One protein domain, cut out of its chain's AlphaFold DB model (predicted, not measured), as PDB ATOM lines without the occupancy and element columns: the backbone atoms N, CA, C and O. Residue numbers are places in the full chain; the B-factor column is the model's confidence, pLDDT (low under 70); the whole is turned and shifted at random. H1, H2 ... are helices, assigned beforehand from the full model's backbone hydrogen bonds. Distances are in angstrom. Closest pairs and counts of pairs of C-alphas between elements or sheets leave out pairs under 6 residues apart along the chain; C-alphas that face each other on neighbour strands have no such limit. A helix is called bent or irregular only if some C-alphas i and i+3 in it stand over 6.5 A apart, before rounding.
ATOM      1  N   GLN A  17     -43.862 -41.456 -17.676       78.56
ATOM      2  CA  GLN A  17     -44.135 -41.748 -16.262       78.56
ATOM      3  C   GLN A  17     -44.163 -43.252 -15.944       78.56
ATOM      4  O   GLN A  17     -43.695 -43.691 -14.887       78.56
ATOM      5  N   SER A  18     -44.710 -44.062 -16.853       80.44
ATOM      6  CA  SER A  18     -44.775 -45.515 -16.677       80.44
ATOM      7  C   SER A  18     -43.375 -46.136 -16.712       80.44
ATOM      8  O   SER A  18     -43.048 -46.975 -15.868       80.44
ATOM      9  N   LEU A  19     -42.516 -45.631 -17.599       82.88
ATOM     10  CA  LEU A  19     -41.127 -46.050 -17.759       82.88
ATOM     11  C   LEU A  19     -40.272 -45.645 -16.550       82.88
ATOM     12  O   LEU A  19     -39.526 -46.479 -16.033       82.88
ATOM     13  N   TYR A  20     -40.443 -44.426 -16.024       84.62
ATOM     14  CA  TYR A  20     -39.806 -44.007 -14.769       84.62
ATOM     15  C   TYR A  20     -40.213 -44.901 -13.595       84.62
ATOM     16  O   TYR A  20     -39.360 -45.338 -12.820       84.62
ATOM     17  N   SER A  21     -41.504 -45.230 -13.474       85.88
ATOM     18  CA  SER A  21     -41.991 -46.109 -12.404       85.88
ATOM     19  C   SER A  21     -41.430 -47.533 -12.513       85.88
ATOM     20  O   SER A  21     -41.082 -48.148 -11.500       85.88
ATOM     21  N   PHE A  22     -41.280 -48.043 -13.739       85.31
ATOM     22  CA  PHE A  22     -40.679 -49.343 -14.017       85.31
ATOM     23  C   PHE A  22     -39.195 -49.359 -13.636       85.31
ATOM     24  O   PHE A  22     -38.751 -50.258 -12.919       85.31
ATOM     25  N   LEU A  23     -38.445 -48.330 -14.040       88.44
ATOM     26  CA  LEU A  23     -37.035 -48.172 -13.691       88.44
ATOM     27  C   LEU A  23     -36.842 -48.072 -12.173       88.44
ATOM     28  O   LEU A  23     -36.014 -48.788 -11.609       88.44
ATOM     29  N   ALA A  24     -37.648 -47.251 -11.494       88.62
ATOM     30  CA  ALA A  24     -37.601 -47.096 -10.042       88.62
ATOM     31  C   ALA A  24     -37.866 -48.423  -9.312       88.62
ATOM     32  O   ALA A  24     -37.166 -48.755  -8.351       88.62
ATOM     33  N   ARG A  25     -38.832 -49.223  -9.788       88.31
ATOM     34  CA  ARG A  25     -39.110 -50.564  -9.248       88.31
ATOM     35  C   ARG A  25     -37.942 -51.520  -9.482       88.31
ATOM     36  O   ARG A  25     -37.549 -52.235  -8.561       88.31
ATOM     37  N   GLY A  26     -37.360 -51.498 -10.681       88.19
ATOM     38  CA  GLY A  26     -36.184 -52.292 -11.029       88.19
ATOM     39  C   GLY A  26     -34.998 -52.003 -10.111       88.19
ATOM     40  O   GLY A  26     -34.458 -52.930  -9.503       88.19
ATOM     41  N   ILE A  27     -34.657 -50.719  -9.948       90.38
ATOM     42  CA  ILE A  27     -33.589 -50.236  -9.058       90.38
ATOM     43  C   ILE A  27     -33.879 -50.607  -7.602       90.38
ATOM     44  O   ILE A  27     -32.984 -51.092  -6.907       90.38
ATOM     45  N   SER A  28     -35.124 -50.436  -7.149       89.88
ATOM     46  CA  SER A  28     -35.520 -50.793  -5.783       89.88
ATOM     47  C   SER A  28     -35.311 -52.279  -5.511       89.88
ATOM     48  O   SER A  28     -34.731 -52.660  -4.498       89.88
ATOM     49  N   HIS A  29     -35.703 -53.136  -6.450       88.12
ATOM     50  CA  HIS A  29     -35.492 -54.571  -6.314       88.12
ATOM     51  C   HIS A  29     -33.998 -54.946  -6.350       88.12
ATOM     52  O   HIS A  29     -33.613 -55.950  -5.754       88.12
ATOM     53  N   ILE A  30     -33.132 -54.195  -7.048       90.44
ATOM     54  CA  ILE A  30     -31.679 -54.463  -7.031       90.44
ATOM     55  C   ILE A  30     -31.122 -54.197  -5.633       90.44
ATOM     56  O   ILE A  30     -30.369 -55.014  -5.119       90.44
ATOM     57  N   HIS A  31     -31.548 -53.107  -4.998       89.50
ATOM     58  CA  HIS A  31     -31.131 -52.767  -3.640       89.50
ATOM     59  C   HIS A  31     -31.679 -53.722  -2.576       89.50
ATOM     60  O   HIS A  31     -30.989 -54.000  -1.602       89.50
ATOM     61  N   LEU A  32     -32.900 -54.239  -2.755       87.88
ATOM     62  CA  LEU A  32     -33.488 -55.214  -1.829       87.88
ATOM     63  C   LEU A  32     -32.870 -56.609  -1.970       87.88
ATOM     64  O   LEU A  32     -32.763 -57.329  -0.984       87.88
ATOM     65  N   ASN A  33     -32.462 -56.988  -3.185       87.12
ATOM     66  CA  ASN A  33     -31.949 -58.321  -3.496       87.12
ATOM     67  C   ASN A  33     -30.643 -58.247  -4.313       87.12
ATOM     68  O   ASN A  33     -30.614 -58.700  -5.465       87.12
ATOM     69  N   PRO A  34     -29.550 -57.704  -3.745       84.75
ATOM     70  CA  PRO A  34     -28.303 -57.469  -4.474       84.75
ATOM     71  C   PRO A  34     -27.595 -58.753  -4.889       84.75
ATOM     72  O   PRO A  34     -26.876 -58.735  -5.874       84.75
ATOM     73  N   ARG A  35     -27.833 -59.873  -4.199       85.00
ATOM     74  CA  ARG A  35     -27.242 -61.182  -4.517       85.00
ATOM     75  C   ARG A  35     -28.094 -62.043  -5.441       85.00
ATOM     76  O   ARG A  35     -27.656 -63.116  -5.830       85.00
ATOM     77  N   SER A  36     -29.295 -61.590  -5.808       80.94
ATOM     78  CA  SER A  36     -30.167 -62.378  -6.685       80.94
ATOM     79  C   SER A  36     -29.498 -62.625  -8.039       80.94
ATOM     80  O   SER A  36     -29.031 -61.687  -8.695       80.94
ATOM     81  N   GLU A  37     -29.434 -63.888  -8.455       73.81
ATOM     82  CA  GLU A  37     -29.107 -64.253  -9.829       73.81
ATOM     83  C   GLU A  37     -30.296 -63.842 -10.689       73.81
ATOM     84  O   GLU A  37     -31.343 -64.486 -10.683       73.81
ATOM     85  N   ARG A  38     -30.181 -62.694 -11.355       65.50
ATOM     86  CA  ARG A  38     -31.206 -62.267 -12.300       65.50
ATOM     87  C   ARG A  38     -30.853 -62.743 -13.696       65.50
ATOM     88  O   ARG A  38     -29.677 -62.670 -14.069       65.50
ATOM     89  N   PRO A  39     -31.853 -63.140 -14.494       72.62
ATOM     90  CA  PRO A  39     -31.616 -63.433 -15.891       72.62
ATOM     91  C   PRO A  39     -31.107 -62.166 -16.590       72.62
ATOM     92  O   PRO A  39     -31.549 -61.046 -16.318       72.62
ATOM     93  N   VAL A  40     -30.158 -62.341 -17.512       72.19
ATOM     94  CA  VAL A  40     -29.539 -61.246 -18.285       72.19
ATOM     95  C   VAL A  40     -30.597 -60.385 -18.989       72.19
ATOM     96  O   VAL A  40     -30.405 -59.179 -19.151       72.19
ATOM     97  N   SER A  41     -31.737 -60.983 -19.345       73.00
ATOM     98  CA  SER A  41     -32.902 -60.304 -19.917       73.00
ATOM     99  C   SER A  41     -33.344 -59.093 -19.101       73.00
ATOM    100  O   SER A  41     -33.576 -58.036 -19.672       73.00
ATOM    101  N   ASP A  42     -33.398 -59.195 -17.772       74.94
ATOM    102  CA  ASP A  42     -33.924 -58.133 -16.907       74.94
ATOM    103  C   ASP A  42     -33.001 -56.911 -16.900       74.94
ATOM    104  O   ASP A  42     -33.458 -55.766 -16.936       74.94
ATOM    105  N   TYR A  43     -31.688 -57.152 -16.920       77.25
ATOM    106  CA  TYR A  43     -30.686 -56.098 -17.071       77.25
ATOM    107  C   TYR A  43     -30.781 -55.425 -18.439       77.25
ATOM    108  O   TYR A  43     -30.701 -54.197 -18.530       77.25
ATOM    109  N   MET A  44     -30.993 -56.210 -19.498       76.50
ATOM    110  CA  MET A  44     -31.185 -55.678 -20.847       76.50
ATOM    111  C   MET A  44     -32.479 -54.865 -20.965       76.50
ATOM    112  O   MET A  44     -32.469 -53.815 -21.611       76.50
ATOM    113  N   TYR A  45     -33.565 -55.272 -20.301       81.69
ATOM    114  CA  TYR A  45     -34.815 -54.511 -20.257       81.69
ATOM    115  C   TYR A  45     -34.640 -53.174 -19.538       81.69
ATOM    116  O   TYR A  45     -35.004 -52.138 -20.092       81.69
ATOM    117  N   LEU A  46     -34.028 -53.162 -18.349       83.69
ATOM    118  CA  LEU A  46     -33.775 -51.918 -17.615       83.69
ATOM    119  C   LEU A  46     -32.886 -50.964 -18.415       83.69
ATOM    120  O   LEU A  46     -33.197 -49.779 -18.524       83.69
ATOM    121  N   ARG A  47     -31.829 -51.482 -19.049       82.25
ATOM    122  CA  ARG A  47     -30.960 -50.692 -19.928       82.25
ATOM    123  C   ARG A  47     -31.706 -50.154 -21.151       82.25
ATOM    124  O   ARG A  47     -31.482 -49.013 -21.546       82.25
ATOM    125  N   SER A  48     -32.613 -50.939 -21.730       81.06
ATOM    126  CA  SER A  48     -33.445 -50.503 -22.858       81.06
ATOM    127  C   SER A  48     -34.394 -49.380 -22.449       81.06
ATOM    128  O   SER A  48     -34.491 -48.392 -23.165       81.06
ATOM    129  N   VAL A  49     -35.024 -49.475 -21.274       81.75
ATOM    130  CA  VAL A  49     -35.889 -48.415 -20.724       81.75
ATOM    131  C   VAL A  49     -35.107 -47.125 -20.492       81.75
ATOM    132  O   VAL A  49     -35.552 -46.063 -20.918       81.75
ATOM    133  N   VAL A  50     -33.921 -47.213 -19.886       83.06
ATOM    134  CA  VAL A  50     -33.031 -46.053 -19.705       83.06
ATOM    135  C   VAL A  50     -32.665 -45.452 -21.058       83.06
ATOM    136  O   VAL A  50     -32.718 -44.237 -21.223       83.06
ATOM    137  N   SER A  51     -32.343 -46.289 -22.046       78.06
ATOM    138  CA  SER A  51     -32.046 -45.828 -23.400       78.06
ATOM    139  C   SER A  51     -33.248 -45.142 -24.051       78.06
ATOM    140  O   SER A  51     -33.064 -44.107 -24.670       78.06
ATOM    141  N   SER A  82     -32.860 -32.670 -19.364       60.44
ATOM    142  CA  SER A  82     -33.895 -32.852 -18.339       60.44
ATOM    143  C   SER A  82     -34.172 -34.321 -18.027       60.44
ATOM    144  O   SER A  82     -34.189 -34.692 -16.859       60.44
ATOM    145  N   SER A  83     -34.289 -35.195 -19.033       74.38
ATOM    146  CA  SER A  83     -34.743 -36.574 -18.785       74.38
ATOM    147  C   SER A  83     -33.769 -37.395 -17.933       74.38
ATOM    148  O   SER A  83     -34.185 -38.111 -17.027       74.38
ATOM    149  N   TYR A  84     -32.452 -37.291 -18.160       80.38
ATOM    150  CA  TYR A  84     -31.494 -37.988 -17.289       80.38
ATOM    151  C   TYR A  84     -31.327 -37.290 -15.934       80.38
ATOM    152  O   TYR A  84     -31.116 -37.969 -14.929       80.38
ATOM    153  N   GLN A  85     -31.465 -35.961 -15.882       83.06
ATOM    154  CA  GLN A  85     -31.491 -35.233 -14.615       83.06
ATOM    155  C   GLN A  85     -32.625 -35.749 -13.717       83.06
ATOM    156  O   GLN A  85     -32.382 -36.022 -12.542       83.06
ATOM    157  N   ASP A  86     -33.808 -35.997 -14.279       84.44
ATOM    158  CA  ASP A  86     -34.938 -36.582 -13.555       84.44
ATOM    159  C   ASP A  86     -34.619 -37.999 -13.051       84.44
ATOM    160  O   ASP A  86     -34.926 -38.334 -11.905       84.44
ATOM    161  N   ILE A  87     -33.953 -38.843 -13.854       87.50
ATOM    162  CA  ILE A  87     -33.480 -40.170 -13.402       87.50
ATOM    163  C   ILE A  87     -32.515 -40.020 -12.220       87.50
ATOM    164  O   ILE A  87     -32.647 -40.724 -11.214       87.50
ATOM    165  N   TYR A  88     -31.544 -39.115 -12.337       89.00
ATOM    166  CA  TYR A  88     -30.510 -38.901 -11.332       89.00
ATOM    167  C   TYR A  88     -31.093 -38.362 -10.022       89.00
ATOM    168  O   TYR A  88     -30.769 -38.874  -8.948       89.00
ATOM    169  N   ASP A  89     -31.986 -37.375 -10.089       88.50
ATOM    170  CA  ASP A  89     -32.645 -36.796  -8.919       88.50
ATOM    171  C   ASP A  89     -33.599 -37.800  -8.255       88.50
ATOM    172  O   ASP A  89     -33.557 -37.964  -7.033       88.50
ATOM    173  N   ASN A  90     -34.356 -38.576  -9.038       89.75
ATOM    174  CA  ASN A  90     -35.183 -39.664  -8.512       89.75
ATOM    175  C   ASN A  90     -34.344 -40.730  -7.792       89.75
ATOM    176  O   ASN A  90     -34.706 -41.174  -6.698       89.75
ATOM    177  N   LEU A  91     -33.199 -41.125  -8.362       91.56
ATOM    178  CA  LEU A  91     -32.266 -42.049  -7.713       91.56
ATOM    179  C   LEU A  91     -31.701 -41.445  -6.424       91.56
ATOM    180  O   LEU A  91     -31.650 -42.109  -5.389       91.56
ATOM    181  N   ARG A  92     -31.297 -40.175  -6.462       90.81
ATOM    182  CA  ARG A  92     -30.743 -39.456  -5.314       90.81
ATOM    183  C   ARG A  92     -31.721 -39.414  -4.139       90.81
ATOM    184  O   ARG A  92     -31.296 -39.593  -2.991       90.81
ATOM    185  N   ASP A  93     -32.995 -39.180  -4.424       92.00
ATOM    186  CA  ASP A  93     -34.064 -39.106  -3.431       92.00
ATOM    187  C   ASP A  93     -34.451 -40.494  -2.912       92.00
ATOM    188  O   ASP A  93     -34.657 -40.673  -1.707       92.00
ATOM    189  N   TYR A  94     -34.471 -41.499  -3.791       93.31
ATOM    190  CA  TYR A  94     -34.630 -42.900  -3.407       93.31
ATOM    191  C   TYR A  94     -33.529 -43.348  -2.434       93.31
ATOM    192  O   TYR A  94     -33.836 -43.846  -1.349       93.31
ATOM    193  N   LEU A  95     -32.257 -43.097  -2.761       93.38
ATOM    194  CA  LEU A  95     -31.122 -43.454  -1.904       93.38
ATOM    195  C   LEU A  95     -31.197 -42.762  -0.541       93.38
ATOM    196  O   LEU A  95     -30.874 -43.367   0.478       93.38
ATOM    197  N   ALA A  96     -31.652 -41.508  -0.490       92.06
ATOM    198  CA  ALA A  96     -31.825 -40.801   0.775       92.06
ATOM    199  C   ALA A  96     -32.866 -41.480   1.686       92.06
ATOM    200  O   ALA A  96     -32.647 -41.562   2.898       92.06
ATOM    201  N   LYS A  97     -33.970 -41.984   1.118       92.94
ATOM    202  CA  LYS A  97     -34.999 -42.739   1.853       92.94
ATOM    203  C   LYS A  97     -34.469 -44.101   2.302       92.94
ATOM    204  O   LYS A  97     -34.504 -44.393   3.494       92.94
ATOM    205  N   LEU A  98     -33.885 -44.867   1.378       92.81
ATOM    206  CA  LEU A  98     -33.323 -46.189   1.656       92.81
ATOM    207  C   LEU A  98     -32.271 -46.133   2.773       92.81
ATOM    208  O   LEU A  98     -32.337 -46.885   3.742       92.81
ATOM    209  N   LEU A  99     -31.317 -45.203   2.686       92.94
ATOM    210  CA  LEU A  99     -30.249 -45.087   3.679       92.94
ATOM    211  C   LEU A  99     -30.757 -44.636   5.045       92.94
ATOM    212  O   LEU A  99     -30.156 -44.996   6.057       92.94
ATOM    213  N   LYS A 100     -31.850 -43.868   5.102       91.06
ATOM    214  CA  LYS A 100     -32.492 -43.516   6.371       91.06
ATOM    215  C   LYS A 100     -33.017 -44.771   7.068       91.06
ATOM    216  O   LYS A 100     -32.726 -44.957   8.246       91.06
ATOM    217  N   GLU A 101     -33.715 -45.634   6.335       91.12
ATOM    218  CA  GLU A 101     -34.254 -46.898   6.851       91.12
ATOM    219  C   GLU A 101     -33.134 -47.863   7.265       91.12
ATOM    220  O   GLU A 101     -33.146 -48.387   8.379       91.12
ATOM    221  N   VAL A 102     -32.112 -48.033   6.419       91.19
ATOM    222  CA  VAL A 102     -30.952 -48.890   6.717       91.19
ATOM    223  C   VAL A 102     -30.203 -48.391   7.951       91.19
ATOM    224  O   VAL A 102     -29.893 -49.174   8.845       91.19
ATOM    225  N   THR A 103     -29.957 -47.083   8.053       89.44
ATOM    226  CA  THR A 103     -29.257 -46.508   9.211       89.44
ATOM    227  C   THR A 103     -30.072 -46.676  10.492       89.44
ATOM    228  O   THR A 103     -29.504 -47.010  11.527       89.44
ATOM    229  N   GLN A 104     -31.395 -46.488  10.437       88.94
ATOM    230  CA  GLN A 104     -32.274 -46.757  11.577       88.94
ATOM    231  C   GLN A 104     -32.188 -48.223  12.005       88.94
ATOM    232  O   GLN A 104     -31.961 -48.489  13.180       88.94
ATOM    233  N   LYS A 105     -32.263 -49.159  11.052       87.62
ATOM    234  CA  LYS A 105     -32.129 -50.591  11.326       87.62
ATOM    235  C   LYS A 105     -30.786 -50.926  11.977       87.62
ATOM    236  O   LYS A 105     -30.777 -51.646  12.966       87.62
ATOM    237  N   ILE A 106     -29.672 -50.392  11.467       87.38
ATOM    238  CA  ILE A 106     -28.331 -50.614  12.038       87.38
ATOM    239  C   ILE A 106     -28.273 -50.115  13.488       87.38
ATOM    240  O   ILE A 106     -27.790 -50.833  14.358       87.38
ATOM    241  N   LEU A 107     -28.793 -48.914  13.759       85.69
ATOM    242  CA  LEU A 107     -28.758 -48.297  15.090       85.69
ATOM    243  C   LEU A 107     -29.710 -48.939  16.104       85.69
ATOM    244  O   LEU A 107     -29.491 -48.786  17.302       85.69
ATOM    245  N   SER A 108     -30.756 -49.625  15.645       86.50
ATOM    246  CA  SER A 108     -31.660 -50.387  16.511       86.50
ATOM    247  C   SER A 108     -31.063 -51.706  17.006       86.50
ATOM    248  O   SER A 108     -31.637 -52.305  17.911       86.50
ATOM    249  N   ASN A 109     -29.945 -52.170  16.436       86.31
ATOM    250  CA  ASN A 109     -29.281 -53.388  16.897       86.31
ATOM    251  C   ASN A 109     -28.416 -53.139  18.132       86.31
ATOM    252  O   ASN A 109     -27.937 -52.030  18.383       86.31
ATOM    253  N   ASP A 110     -28.162 -54.219  18.868       84.69
ATOM    254  CA  ASP A 110     -27.280 -54.190  20.025       84.69
ATOM    255  C   ASP A 110     -25.877 -53.704  19.662       84.69
ATOM    256  O   ASP A 110     -25.272 -54.090  18.659       84.69
ATOM    257  N   ARG A 111     -25.314 -52.901  20.566       77.94
ATOM    258  CA  ARG A 111     -24.006 -52.258  20.395       77.94
ATOM    259  C   ARG A 111     -22.861 -53.253  20.172       77.94
ATOM    260  O   ARG A 111     -21.864 -52.883  19.561       77.94
ATOM    261  N   ASN A 112     -23.022 -54.495  20.634       82.31
ATOM    262  CA  ASN A 112     -22.029 -55.562  20.510       82.31
ATOM    263  C   ASN A 112     -21.932 -56.141  19.089       82.31
ATOM    264  O   ASN A 112     -20.860 -56.595  18.715       82.31
ATOM    265  N   HIS A 113     -23.006 -56.076  18.295       86.50
ATOM    266  CA  HIS A 113     -23.058 -56.598  16.918       86.50
ATOM    267  C   HIS A 113     -23.145 -55.479  15.868       86.50
ATOM    268  O   HIS A 113     -23.313 -55.728  14.677       86.50
ATOM    269  N   LEU A 114     -23.049 -54.218  16.298       87.25
ATOM    270  CA  LEU A 114     -23.280 -53.057  15.441       87.25
ATOM    271  C   LEU A 114     -22.269 -52.955  14.291       87.25
ATOM    272  O   LEU A 114     -22.639 -52.512  13.206       87.25
ATOM    273  N   MET A 115     -21.011 -53.348  14.517       87.88
ATOM    274  CA  MET A 115     -19.986 -53.330  13.468       87.88
ATOM    275  C   MET A 115     -20.251 -54.398  12.404       87.88
ATOM    276  O   MET A 115     -20.187 -54.085  11.220       87.88
ATOM    277  N   ASP A 116     -20.603 -55.615  12.814       89.75
ATOM    278  CA  ASP A 116     -20.850 -56.723  11.887       89.75
ATOM    279  C   ASP A 116     -22.073 -56.427  11.015       89.75
ATOM    280  O   ASP A 116     -21.990 -56.443   9.790       89.75
ATOM    281  N   VAL A 117     -23.176 -55.984  11.634       90.19
ATOM    282  CA  VAL A 117     -24.384 -55.575  10.899       90.19
ATOM    283  C   VAL A 117     -24.106 -54.399   9.956       90.19
ATOM    284  O   VAL A 117     -24.699 -54.304   8.881       90.19
ATOM    285  N   TYR A 118     -23.216 -53.483  10.346       91.31
ATOM    286  CA  TYR A 118     -22.806 -52.376   9.492       91.31
ATOM    287  C   TYR A 118     -22.022 -52.853   8.263       91.31
ATOM    288  O   TYR A 118     -22.304 -52.386   7.157       91.31
ATOM    289  N   LEU A 119     -21.053 -53.754   8.448       92.12
ATOM    290  CA  LEU A 119     -20.247 -54.300   7.359       92.12
ATOM    291  C   LEU A 119     -21.117 -55.095   6.383       92.12
ATOM    292  O   LEU A 119     -21.067 -54.818   5.187       92.12
ATOM    293  N   ASP A 120     -22.000 -55.958   6.887       92.00
ATOM    294  CA  ASP A 120     -22.942 -56.722   6.060       92.00
ATOM    295  C   ASP A 120     -23.860 -55.801   5.242       92.00
ATOM    296  O   ASP A 120     -24.063 -55.989   4.039       92.00
ATOM    297  N   ALA A 121     -24.409 -54.759   5.878       91.50
ATOM    298  CA  ALA A 121     -25.268 -53.795   5.200       91.50
ATOM    299  C   ALA A 121     -24.506 -52.990   4.134       91.50
ATOM    300  O   ALA A 121     -25.064 -52.697   3.075       91.50
ATOM    301  N   TRP A 122     -23.245 -52.639   4.400       93.50
ATOM    302  CA  TRP A 122     -22.382 -51.956   3.439       93.50
ATOM    303  C   TRP A 122     -22.049 -52.843   2.239       93.50
ATOM    304  O   TRP A 122     -22.146 -52.374   1.107       93.50
ATOM    305  N   GLU A 123     -21.694 -54.108   2.460       93.44
ATOM    306  CA  GLU A 123     -21.390 -55.053   1.383       93.44
ATOM    307  C   GLU A 123     -22.586 -55.230   0.445       93.44
ATOM    308  O   GLU A 123     -22.458 -55.029  -0.764       93.44
ATOM    309  N   LEU A 124     -23.773 -55.498   1.002       92.56
ATOM    310  CA  LEU A 124     -25.010 -55.640   0.229       92.56
ATOM    311  C   LEU A 124     -25.349 -54.365  -0.556       92.56
ATOM    312  O   LEU A 124     -25.738 -54.425  -1.724       92.56
ATOM    313  N   TYR A 125     -25.175 -53.201   0.069       93.81
ATOM    314  CA  TYR A 125     -25.399 -51.917  -0.586       93.81
ATOM    315  C   TYR A 125     -24.391 -51.656  -1.714       93.81
ATOM    316  O   TYR A 125     -24.772 -51.176  -2.782       93.81
ATOM    317  N   ASN A 126     -23.116 -51.992  -1.517       94.25
ATOM    318  CA  ASN A 126     -22.081 -51.803  -2.527       94.25
ATOM    319  C   ASN A 126     -22.271 -52.754  -3.721       94.25
ATOM    320  O   ASN A 126     -22.125 -52.335  -4.868       94.25
ATOM    321  N   GLU A 127     -22.676 -54.004  -3.480       92.56
ATOM    322  CA  GLU A 127     -23.065 -54.937  -4.545       92.56
ATOM    323  C   GLU A 127     -24.243 -54.390  -5.377       92.56
ATOM    324  O   GLU A 127     -24.211 -54.434  -6.613       92.56
ATOM    325  N   ALA A 128     -25.264 -53.817  -4.723       92.94
ATOM    326  CA  ALA A 128     -26.367 -53.146  -5.415       92.94
ATOM    327  C   ALA A 128     -25.877 -51.950  -6.244       92.94
ATOM    328  O   ALA A 128     -26.263 -51.809  -7.407       92.94
ATOM    329  N   ALA A 129     -25.004 -51.118  -5.668       93.56
ATOM    330  CA  ALA A 129     -24.465 -49.928  -6.315       93.56
ATOM    331  C   ALA A 129     -23.725 -50.268  -7.614       93.56
ATOM    332  O   ALA A 129     -23.944 -49.605  -8.624       93.56
ATOM    333  N   VAL A 130     -22.908 -51.329  -7.627       92.00
ATOM    334  CA  VAL A 130     -22.207 -51.800  -8.838       92.00
ATOM    335  C   VAL A 130     -23.199 -52.229  -9.925       92.00
ATOM    336  O   VAL A 130     -23.032 -51.892 -11.098       92.00
ATOM    337  N   ARG A 131     -24.267 -52.943  -9.553       90.25
ATOM    338  CA  ARG A 131     -25.297 -53.390 -10.506       90.25
ATOM    339  C   ARG A 131     -26.090 -52.220 -11.089       90.25
ATOM    340  O   ARG A 131     -26.371 -52.211 -12.286       90.25
ATOM    341  N   VAL A 132     -26.455 -51.244 -10.260       91.06
ATOM    342  CA  VAL A 132     -27.169 -50.036 -10.702       91.06
ATOM    343  C   VAL A 132     -26.271 -49.158 -11.568       91.06
ATOM    344  O   VAL A 132     -26.728 -48.658 -12.595       91.06
ATOM    345  N   ASP A 133     -24.995 -49.026 -11.206       90.88
ATOM    346  CA  ASP A 133     -23.998 -48.338 -12.023       90.88
ATOM    347  C   ASP A 133     -23.920 -48.973 -13.413       90.88
ATOM    348  O   ASP A 133     -24.105 -48.274 -14.400       90.88
ATOM    349  N   HIS A 134     -23.824 -50.300 -13.519       87.62
ATOM    350  CA  HIS A 134     -23.782 -50.972 -14.822       87.62
ATOM    351  C   HIS A 134     -24.992 -50.661 -15.726       87.62
ATOM    352  O   HIS A 134     -24.845 -50.541 -16.944       87.62
ATOM    353  N   ILE A 135     -26.185 -50.499 -15.147       87.12
ATOM    354  CA  ILE A 135     -27.412 -50.169 -15.891       87.12
ATOM    355  C   ILE A 135     -27.399 -48.712 -16.369       87.12
ATOM    356  O   ILE A 135     -27.814 -48.429 -17.493       87.12
ATOM    357  N   LEU A 136     -26.947 -47.789 -15.519       87.31
ATOM    358  CA  LEU A 136     -27.067 -46.350 -15.750       87.31
ATOM    359  C   LEU A 136     -25.822 -45.719 -16.384       87.31
ATOM    360  O   LEU A 136     -25.938 -44.661 -17.000       87.31
ATOM    361  N   ASN A 137     -24.648 -46.349 -16.283       82.25
ATOM    362  CA  ASN A 137     -23.356 -45.728 -16.586       82.25
ATOM    363  C   ASN A 137     -23.263 -45.191 -18.023       82.25
ATOM    364  O   ASN A 137     -22.662 -44.150 -18.255       82.25
ATOM    365  N   GLN A 138     -23.902 -45.848 -18.993       72.94
ATOM    366  CA  GLN A 138     -23.856 -45.392 -20.388       72.94
ATOM    367  C   GLN A 138     -24.533 -44.037 -20.600       72.94
ATOM    368  O   GLN A 138     -23.984 -43.167 -21.274       72.94
ATOM    369  N   ALA A 139     -25.708 -43.845 -20.003       73.81
ATOM    370  CA  ALA A 139     -26.382 -42.552 -20.030       73.81
ATOM    371  C   ALA A 139     -25.669 -41.548 -19.107       73.81
ATOM    372  O   ALA A 139     -25.507 -40.379 -19.454       73.81
ATOM    373  N   ASN A 140     -25.165 -42.037 -17.972       76.62
ATOM    374  CA  ASN A 140     -24.473 -41.241 -16.973       76.62
ATOM    375  C   ASN A 140     -23.192 -40.582 -17.487       76.62
ATOM    376  O   ASN A 140     -22.984 -39.406 -17.223       76.62
ATOM    377  N   ALA A 141     -22.334 -41.320 -18.196       76.56
ATOM    378  CA  ALA A 141     -21.059 -40.805 -18.688       76.56
ATOM    379  C   ALA A 141     -21.286 -39.612 -19.622       76.56
ATOM    380  O   ALA A 141     -20.780 -38.521 -19.375       76.56
ATOM    381  N   THR A 142     -22.168 -39.791 -20.609       73.38
ATOM    382  CA  THR A 142     -22.528 -38.745 -21.576       73.38
ATOM    383  C   THR A 142     -23.117 -37.509 -20.883       73.38
ATOM    384  O   THR A 142     -22.756 -36.372 -21.195       73.38
ATOM    385  N   TRP A 143     -24.009 -37.706 -19.904       77.50
ATOM    386  CA  TRP A 143     -24.633 -36.604 -19.170       77.50
ATOM    387  C   TRP A 143     -23.645 -35.885 -18.239       77.50
ATOM    388  O   TRP A 143     -23.553 -34.658 -18.285       77.50
ATOM    389  N   ILE A 144     -22.850 -36.607 -17.445       76.12
ATOM    390  CA  ILE A 144     -21.862 -36.017 -16.529       76.12
ATOM    391  C   ILE A 144     -20.790 -35.244 -17.294       76.12
ATOM    392  O   ILE A 144     -20.472 -34.121 -16.904       76.12
ATOM    393  N   GLU A 145     -20.261 -35.789 -18.391       74.31
ATOM    394  CA  GLU A 145     -19.270 -35.097 -19.223       74.31
ATOM    395  C   GLU A 145     -19.808 -33.750 -19.733       74.31
ATOM    396  O   GLU A 145     -19.102 -32.737 -19.673       74.31
ATOM    397  N   SER A 146     -21.086 -33.697 -20.136       68.62
ATOM    398  CA  SER A 146     -21.733 -32.443 -20.546       68.62
ATOM    399  C   SER A 146     -21.893 -31.430 -19.398       68.62
ATOM    400  O   SER A 146     -21.680 -30.235 -19.606       68.62
ATOM    401  N   HIS A 147     -22.187 -31.875 -18.171       69.19
ATOM    402  CA  HIS A 147     -22.400 -30.974 -17.026       69.19
ATOM    403  C   HIS A 147     -21.101 -30.503 -16.372       69.19
ATOM    404  O   HIS A 147     -21.018 -29.355 -15.926       69.19
ATOM    405  N   ILE A 148     -20.072 -31.356 -16.338       65.88
ATOM    406  CA  ILE A 148     -18.726 -30.973 -15.894       65.88
ATOM    407  C   ILE A 148     -18.152 -29.929 -16.854       65.88
ATOM    408  O   ILE A 148     -17.609 -28.922 -16.398       65.88
ATOM    409  N   SER A 149     -18.345 -30.109 -18.165       60.66
ATOM    410  CA  SER A 149     -17.971 -29.105 -19.174       60.66
ATOM    411  C   SER A 149     -18.724 -27.779 -18.985       60.66
ATOM    412  O   SER A 149     -18.185 -26.717 -19.292       60.66
ATOM    413  N   GLY A 150     -19.938 -27.827 -18.425       60.41
ATOM    414  CA  GLY A 150     -20.733 -26.663 -18.019       60.41
ATOM    415  C   GLY A 150     -20.352 -26.042 -16.664       60.41
ATOM    416  O   GLY A 150     -20.917 -25.017 -16.291       60.41
ATOM    417  N   GLY A 151     -19.400 -26.624 -15.924       58.97
ATOM    418  CA  GLY A 151     -18.859 -26.067 -14.676       58.97
ATOM    419  C   GLY A 151     -19.574 -26.478 -13.379       58.97
ATOM    420  O   GLY A 151     -19.247 -25.939 -12.318       58.97
ATOM    421  N   ILE A 152     -20.511 -27.431 -13.416       65.81
ATOM    422  CA  ILE A 152     -21.234 -27.906 -12.222       65.81
ATOM    423  C   ILE A 152     -20.387 -28.962 -11.495       65.81
ATOM    424  O   ILE A 152     -20.138 -30.044 -12.021       65.81
ATOM    425  N   ARG A 153     -19.937 -28.662 -10.268       60.91
ATOM    426  CA  ARG A 153     -18.970 -29.498  -9.517       60.91
ATOM    427  C   ARG A 153     -19.581 -30.554  -8.589       60.91
ATOM    428  O   ARG A 153     -18.840 -31.359  -8.037       60.91
ATOM    429  N   GLU A 154     -20.896 -30.558  -8.390       71.06
ATOM    430  CA  GLU A 154     -21.556 -31.434  -7.400       71.06
ATOM    431  C   GLU A 154     -22.208 -32.693  -7.998       71.06
ATOM    432  O   GLU A 154     -23.025 -33.348  -7.346       71.06
ATOM    433  N   LEU A 155     -21.854 -33.051  -9.234       80.88
ATOM    434  CA  LEU A 155     -22.350 -34.256  -9.897       80.88
ATOM    435  C   LEU A 155     -21.309 -35.370  -9.824       80.88
ATOM    436  O   LEU A 155     -20.120 -35.152 -10.049       80.88
ATOM    437  N   PHE A 156     -21.773 -36.573  -9.493       83.25
ATOM    438  CA  PHE A 156     -20.927 -37.741  -9.296       83.25
ATOM    439  C   PHE A 156     -21.385 -38.875 -10.200       83.25
ATOM    440  O   PHE A 156     -22.577 -39.027 -10.459       83.25
ATOM    441  N   TYR A 157     -20.440 -39.718 -10.618       88.00
ATOM    442  CA  TYR A 157     -20.774 -41.000 -11.233       88.00
ATOM    443  C   TYR A 157     -21.677 -41.828 -10.317       88.00
ATOM    444  O   TYR A 157     -21.603 -41.668  -9.099       88.00
ATOM    445  N   ILE A 158     -22.519 -42.703 -10.873       90.81
ATOM    446  CA  ILE A 158     -23.534 -43.422 -10.091       90.81
ATOM    447  C   ILE A 158     -22.905 -44.210  -8.942       90.81
ATOM    448  O   ILE A 158     -23.345 -44.052  -7.803       90.81
ATOM    449  N   HIS A 159     -21.847 -44.987  -9.176       91.19
ATOM    450  CA  HIS A 159     -21.151 -45.679  -8.084       91.19
ATOM    451  C   HIS A 159     -20.617 -44.708  -7.012       91.19
ATOM    452  O   HIS A 159     -20.886 -44.866  -5.819       91.19
ATOM    453  N   THR A 160     -19.964 -43.622  -7.428       90.75
ATOM    454  CA  THR A 160     -19.459 -42.581  -6.517       90.75
ATOM    455  C   THR A 160     -20.583 -41.901  -5.727       90.75
ATOM    456  O   THR A 160     -20.427 -41.650  -4.531       90.75
ATOM    457  N   LEU A 161     -21.735 -41.641  -6.353       91.75
ATOM    458  CA  LEU A 161     -22.926 -41.100  -5.699       91.75
ATOM    459  C   LEU A 161     -23.377 -42.018  -4.559       91.75
ATOM    460  O   LEU A 161     -23.647 -41.525  -3.462       91.75
ATOM    461  N   HIS A 162     -23.413 -43.335  -4.786       93.00
ATOM    462  CA  HIS A 162     -23.786 -44.305  -3.754       93.00
ATOM    463  C   HIS A 162     -22.832 -44.241  -2.556       93.00
ATOM    464  O   HIS A 162     -23.299 -44.155  -1.415       93.00
ATOM    465  N   CYS A 163     -21.521 -44.201  -2.808       93.19
ATOM    466  CA  CYS A 163     -20.489 -44.084  -1.775       93.19
ATOM    467  C   CYS A 163     -20.620 -42.784  -0.964       93.19
ATOM    468  O   CYS A 163     -20.627 -42.805   0.271       93.19
ATOM    469  N   VAL A 164     -20.784 -41.639  -1.639       91.69
ATOM    470  CA  VAL A 164     -20.942 -40.330  -0.983       91.69
ATOM    471  C   VAL A 164     -22.207 -40.295  -0.126       91.69
ATOM    472  O   VAL A 164     -22.189 -39.769   0.990       91.69
ATOM    473  N   LYS A 165     -23.314 -40.859  -0.622       92.31
ATOM    474  CA  LYS A 165     -24.587 -40.904   0.107       92.31
ATOM    475  C   LYS A 165     -24.497 -41.769   1.360       92.31
ATOM    476  O   LYS A 165     -24.922 -41.300   2.416       92.31
ATOM    477  N   TRP A 166     -23.885 -42.949   1.267       92.69
ATOM    478  CA  TRP A 166     -23.637 -43.823   2.416       92.69
ATOM    479  C   TRP A 166     -22.786 -43.137   3.488       92.69
ATOM    480  O   TRP A 166     -23.151 -43.074   4.660       92.69
ATOM    481  N   HIS A 167     -21.669 -42.529   3.088       89.81
ATOM    482  CA  HIS A 167     -20.809 -41.821   4.030       89.81
ATOM    483  C   HIS A 167     -21.554 -40.673   4.739       89.81
ATOM    484  O   HIS A 167     -21.473 -40.521   5.962       89.81
ATOM    485  N   ARG A 168     -22.328 -39.875   3.991       88.50
ATOM    486  CA  ARG A 168     -23.106 -38.759   4.552       88.50
ATOM    487  C   ARG A 168     -24.230 -39.226   5.487       88.50
ATOM    488  O   ARG A 168     -24.486 -38.539   6.478       88.50
ATOM    489  N   SER A 169     -24.895 -40.354   5.220       86.75
ATOM    490  CA  SER A 169     -25.972 -40.853   6.092       86.75
ATOM    491  C   SER A 169     -25.451 -41.243   7.479       86.75
ATOM    492  O   SER A 169     -26.066 -40.886   8.485       86.75
ATOM    493  N   LEU A 170     -24.272 -41.867   7.549       80.19
ATOM    494  CA  LEU A 170     -23.619 -42.227   8.813       80.19
ATOM    495  C   LEU A 170     -23.130 -41.016   9.604       80.19
ATOM    496  O   LEU A 170     -23.221 -40.980  10.831       80.19
ATOM    497  N   GLN A 171     -22.582 -40.009   8.924       80.31
ATOM    498  CA  GLN A 171     -22.175 -38.778   9.599       80.31
ATOM    499  C   GLN A 171     -23.380 -38.081  10.227       80.31
ATOM    500  O   GLN A 171     -23.321 -37.666  11.386       80.31
ATOM    501  N   ARG A 172     -24.493 -38.006   9.488       77.50
ATOM    502  CA  ARG A 172     -25.728 -37.394   9.976       77.50
ATOM    503  C   ARG A 172     -26.275 -38.117  11.203       77.50
ATOM    504  O   ARG A 172     -26.689 -37.456  12.151       77.50
ATOM    505  N   SER A 173     -26.246 -39.446  11.224       73.00
ATOM    506  CA  SER A 173     -26.752 -40.199  12.371       73.00
ATOM    507  C   SER A 173     -25.907 -40.018  13.634       73.00
ATOM    508  O   SER A 173     -26.473 -39.865  14.714       73.00
ATOM    509  N   ARG A 174     -24.575 -39.924  13.506       66.81
ATOM    510  CA  ARG A 174     -23.665 -39.625  14.630       66.81
ATOM    511  C   ARG A 174     -23.897 -38.245  15.245       66.81
ATOM    512  O   ARG A 174     -23.689 -38.074  16.444       66.81
ATOM    513  N   LEU A 175     -24.288 -37.255  14.440       62.34
ATOM    514  CA  LEU A 175     -24.602 -35.909  14.931       62.34
ATOM    515  C   LEU A 175     -25.888 -35.908  15.765       62.34
ATOM    516  O   LEU A 175     -25.890 -35.353  16.860       62.34
ATOM    517  N   ILE A 176     -26.924 -36.624  15.313       61.75
ATOM    518  CA  ILE A 176     -28.191 -36.760  16.048       61.75
ATOM    519  C   ILE A 176     -27.955 -37.405  17.421       61.75
ATOM    520  O   ILE A 176     -28.469 -36.917  18.424       61.75
ATOM    521  N   THR A 177     -27.121 -38.448  17.509       59.66
ATOM    522  CA  THR A 177     -26.823 -39.088  18.804       59.66
ATOM    523  C   THR A 177     -26.128 -38.129  19.772       59.66
ATOM    524  O   THR A 177     -26.444 -38.124  20.960       59.66
ATOM    525  N   LYS A 178     -25.208 -37.290  19.272       60.78
ATOM    526  CA  LYS A 178     -24.487 -36.301  20.088       60.78
ATOM    527  C   LYS A 178     -25.404 -35.187  20.596       60.78
ATOM    528  O   LYS A 178     -25.318 -34.826  21.771       60.78
ATOM    529  N   GLU A 179     -26.299 -34.676  19.752       59.50
ATOM    530  CA  GLU A 179     -27.284 -33.656  20.139       59.50
ATOM    531  C   GLU A 179     -28.277 -34.187  21.179       59.50
ATOM    532  O   GLU A 179     -28.521 -33.516  22.181       59.50
ATOM    533  N   SER A 180     -28.768 -35.422  21.023       57.53
ATOM    534  CA  SER A 180     -29.643 -36.056  22.018       57.53
ATOM    535  C   SER A 180     -28.950 -36.240  23.371       57.53
ATOM    536  O   SER A 180     -29.543 -35.939  24.404       57.53
ATOM    537  N   THR A 181     -27.674 -36.650  23.396       57.88
ATOM    538  CA  THR A 181     -26.914 -36.745  24.656       57.88
ATOM    539  C   THR A 181     -26.620 -35.381  25.281       57.88
ATOM    540  O   THR A 181     -26.671 -35.248  26.501       57.88
ATOM    541  N   SER A 182     -26.362 -34.346  24.472       55.75
ATOM    542  CA  SER A 182     -26.122 -32.991  24.982       55.75
ATOM    543  C   SER A 182     -27.398 -32.329  25.501       55.75
ATOM    544  O   SER A 182     -27.316 -31.568  26.461       55.75
ATOM    545  N   SER A 183     -28.559 -32.612  24.904       55.91
ATOM    546  CA  SER A 183     -29.854 -32.129  25.390       55.91
ATOM    547  C   SER A 183     -30.303 -32.870  26.651       55.91
ATOM    548  O   SER A 183     -30.870 -32.242  27.538       55.91
ATOM    549  N   PHE A 184     -30.021 -34.174  26.757       48.00
ATOM    550  CA  PHE A 184     -30.290 -34.962  27.962       48.00
ATOM    551  C   PHE A 184     -29.460 -34.470  29.158       48.00
ATOM    552  O   PHE A 184     -30.017 -34.212  30.219       48.00
ATOM    553  N   MET A 185     -28.158 -34.222  28.964       52.50
ATOM    554  CA  MET A 185     -27.285 -33.680  30.017       52.50
ATOM    555  C   MET A 185     -27.635 -32.242  30.432       52.50
ATOM    556  O   MET A 185     -27.297 -31.832  31.532       52.50
TER     557      MET A 185
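This is residues 17 to 51 and 82 to 185 of the 201 residues of an uncharacterized protein of Fusarium venenatum (UniProt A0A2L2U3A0). Three long rods, H3, H4a and H5, run along the length of the domain with the shorter H1 obliquely on H3 and H4a, a bundle of four helices or arms that is part aligned and part crossed; across one end of it lie H2 and H4b, the second arm of the longest helix, H4, which is bent like an L. At the opposite end residues 174 to 185 of H5 stick out free. The printed part has 139 residues with five named helices, in the order H1, H2, H3, H4, H5, and no named strand; its class is all helix. It is only just compact, close to loose, with a radius of gyration of the C-alphas of 17.0 A, and spans 54 by 40 by 24 A.

H4, residues 114 to 149, was assigned as one helix by its hydrogen bonds but is bent: C-alphas 135 and 138 are 7.5 A apart. Its arm H4a, residues 114 to 135, begins with C-alpha 114 at (-23.280, -53.057, 15.441) and is 31.7 A long from first to last C-alpha. Its arm H4b covers residues 138 to 149, and residues 136 and 137 belong to neither arm. H3, residues 82 to 107, is 37.2 A long. H5, residues 158 to 185, is 41.4 A long and ends with C-alpha 185 at (-27.285, -33.680, 30.017). H1, residues 17 to 32, begins with C-alpha 17 at (-44.135, -41.748, -16.262) and is 22.4 A long. H2 covers residues 40 to 51.

H4, its two arms taken together, is the hub and touches the four other helices. Its arms are about perpendicular, at 89 degrees. H3 and H4a form a helical hairpin, at a shallow tilt of 15 degrees, opposite ways; their closest C-alphas are those of Ile 106 and Tyr 118, 6.3 A apart. H4a touches H5 at a shallow tilt of 31 degrees, opposite ways, closest at the C-alphas of Asp 133 and Ile 158, 5.3 A apart; H5 touches H4a with residues 158 to 163 alone. H3 touches H5 at a steep tilt of 43 degrees, the same way, closest at the C-alphas of Leu 99 and Ser 169, 6.5 A apart. H1 touches H4a at a steep tilt of 38 degrees, opposite ways, with the C-alphas of His 31 and Ala 128 closest, 5.1 A apart. H1 and H3 only just touch, with 3 pairs of C-alphas within 8 A, the closest those of Tyr 20 and Ile 87 at 7.5 A. H1 and H2 form a helical hairpin at a steep tilt of 43 degrees, closest at the C-alphas of Leu 23 and Leu 46, 6.3 A apart. H2 touches H4a at a steep tilt of 67 degrees, closest at the C-alphas of Arg 47 and Ile 135, 5.4 A apart. H3 and H4b only just touch, with 3 pairs of C-alphas within 8 A, the closest those of Tyr 84 and Trp 143 at 7.2 A; they are about perpendicular, at 76 degrees. H1 and H5 are apart, and so are H2 and H5. Each O i to N i+4 pair is within hydrogen-bond range in H1, H2, H3, H4a and H5, and 7 of 8 are in H4b.

The two C-alphas farthest apart are those of Ser 41 and Met 185, 56.9 A. Without residues 174 to 185, which stand free, the body spans 46 by 38 by 22 A. Residues 52 to 81 are cut out, and C-alphas 51 and 82 are 14.1 A apart across the cut. Of the links that are printed whole, H1 to H2, H3 to H4 and H4 to H5 are short. The mean pLDDT of the printed part is 81.9; residue 38, residue 82, residues 146 to 153 and residues 174 to 185 are under 70.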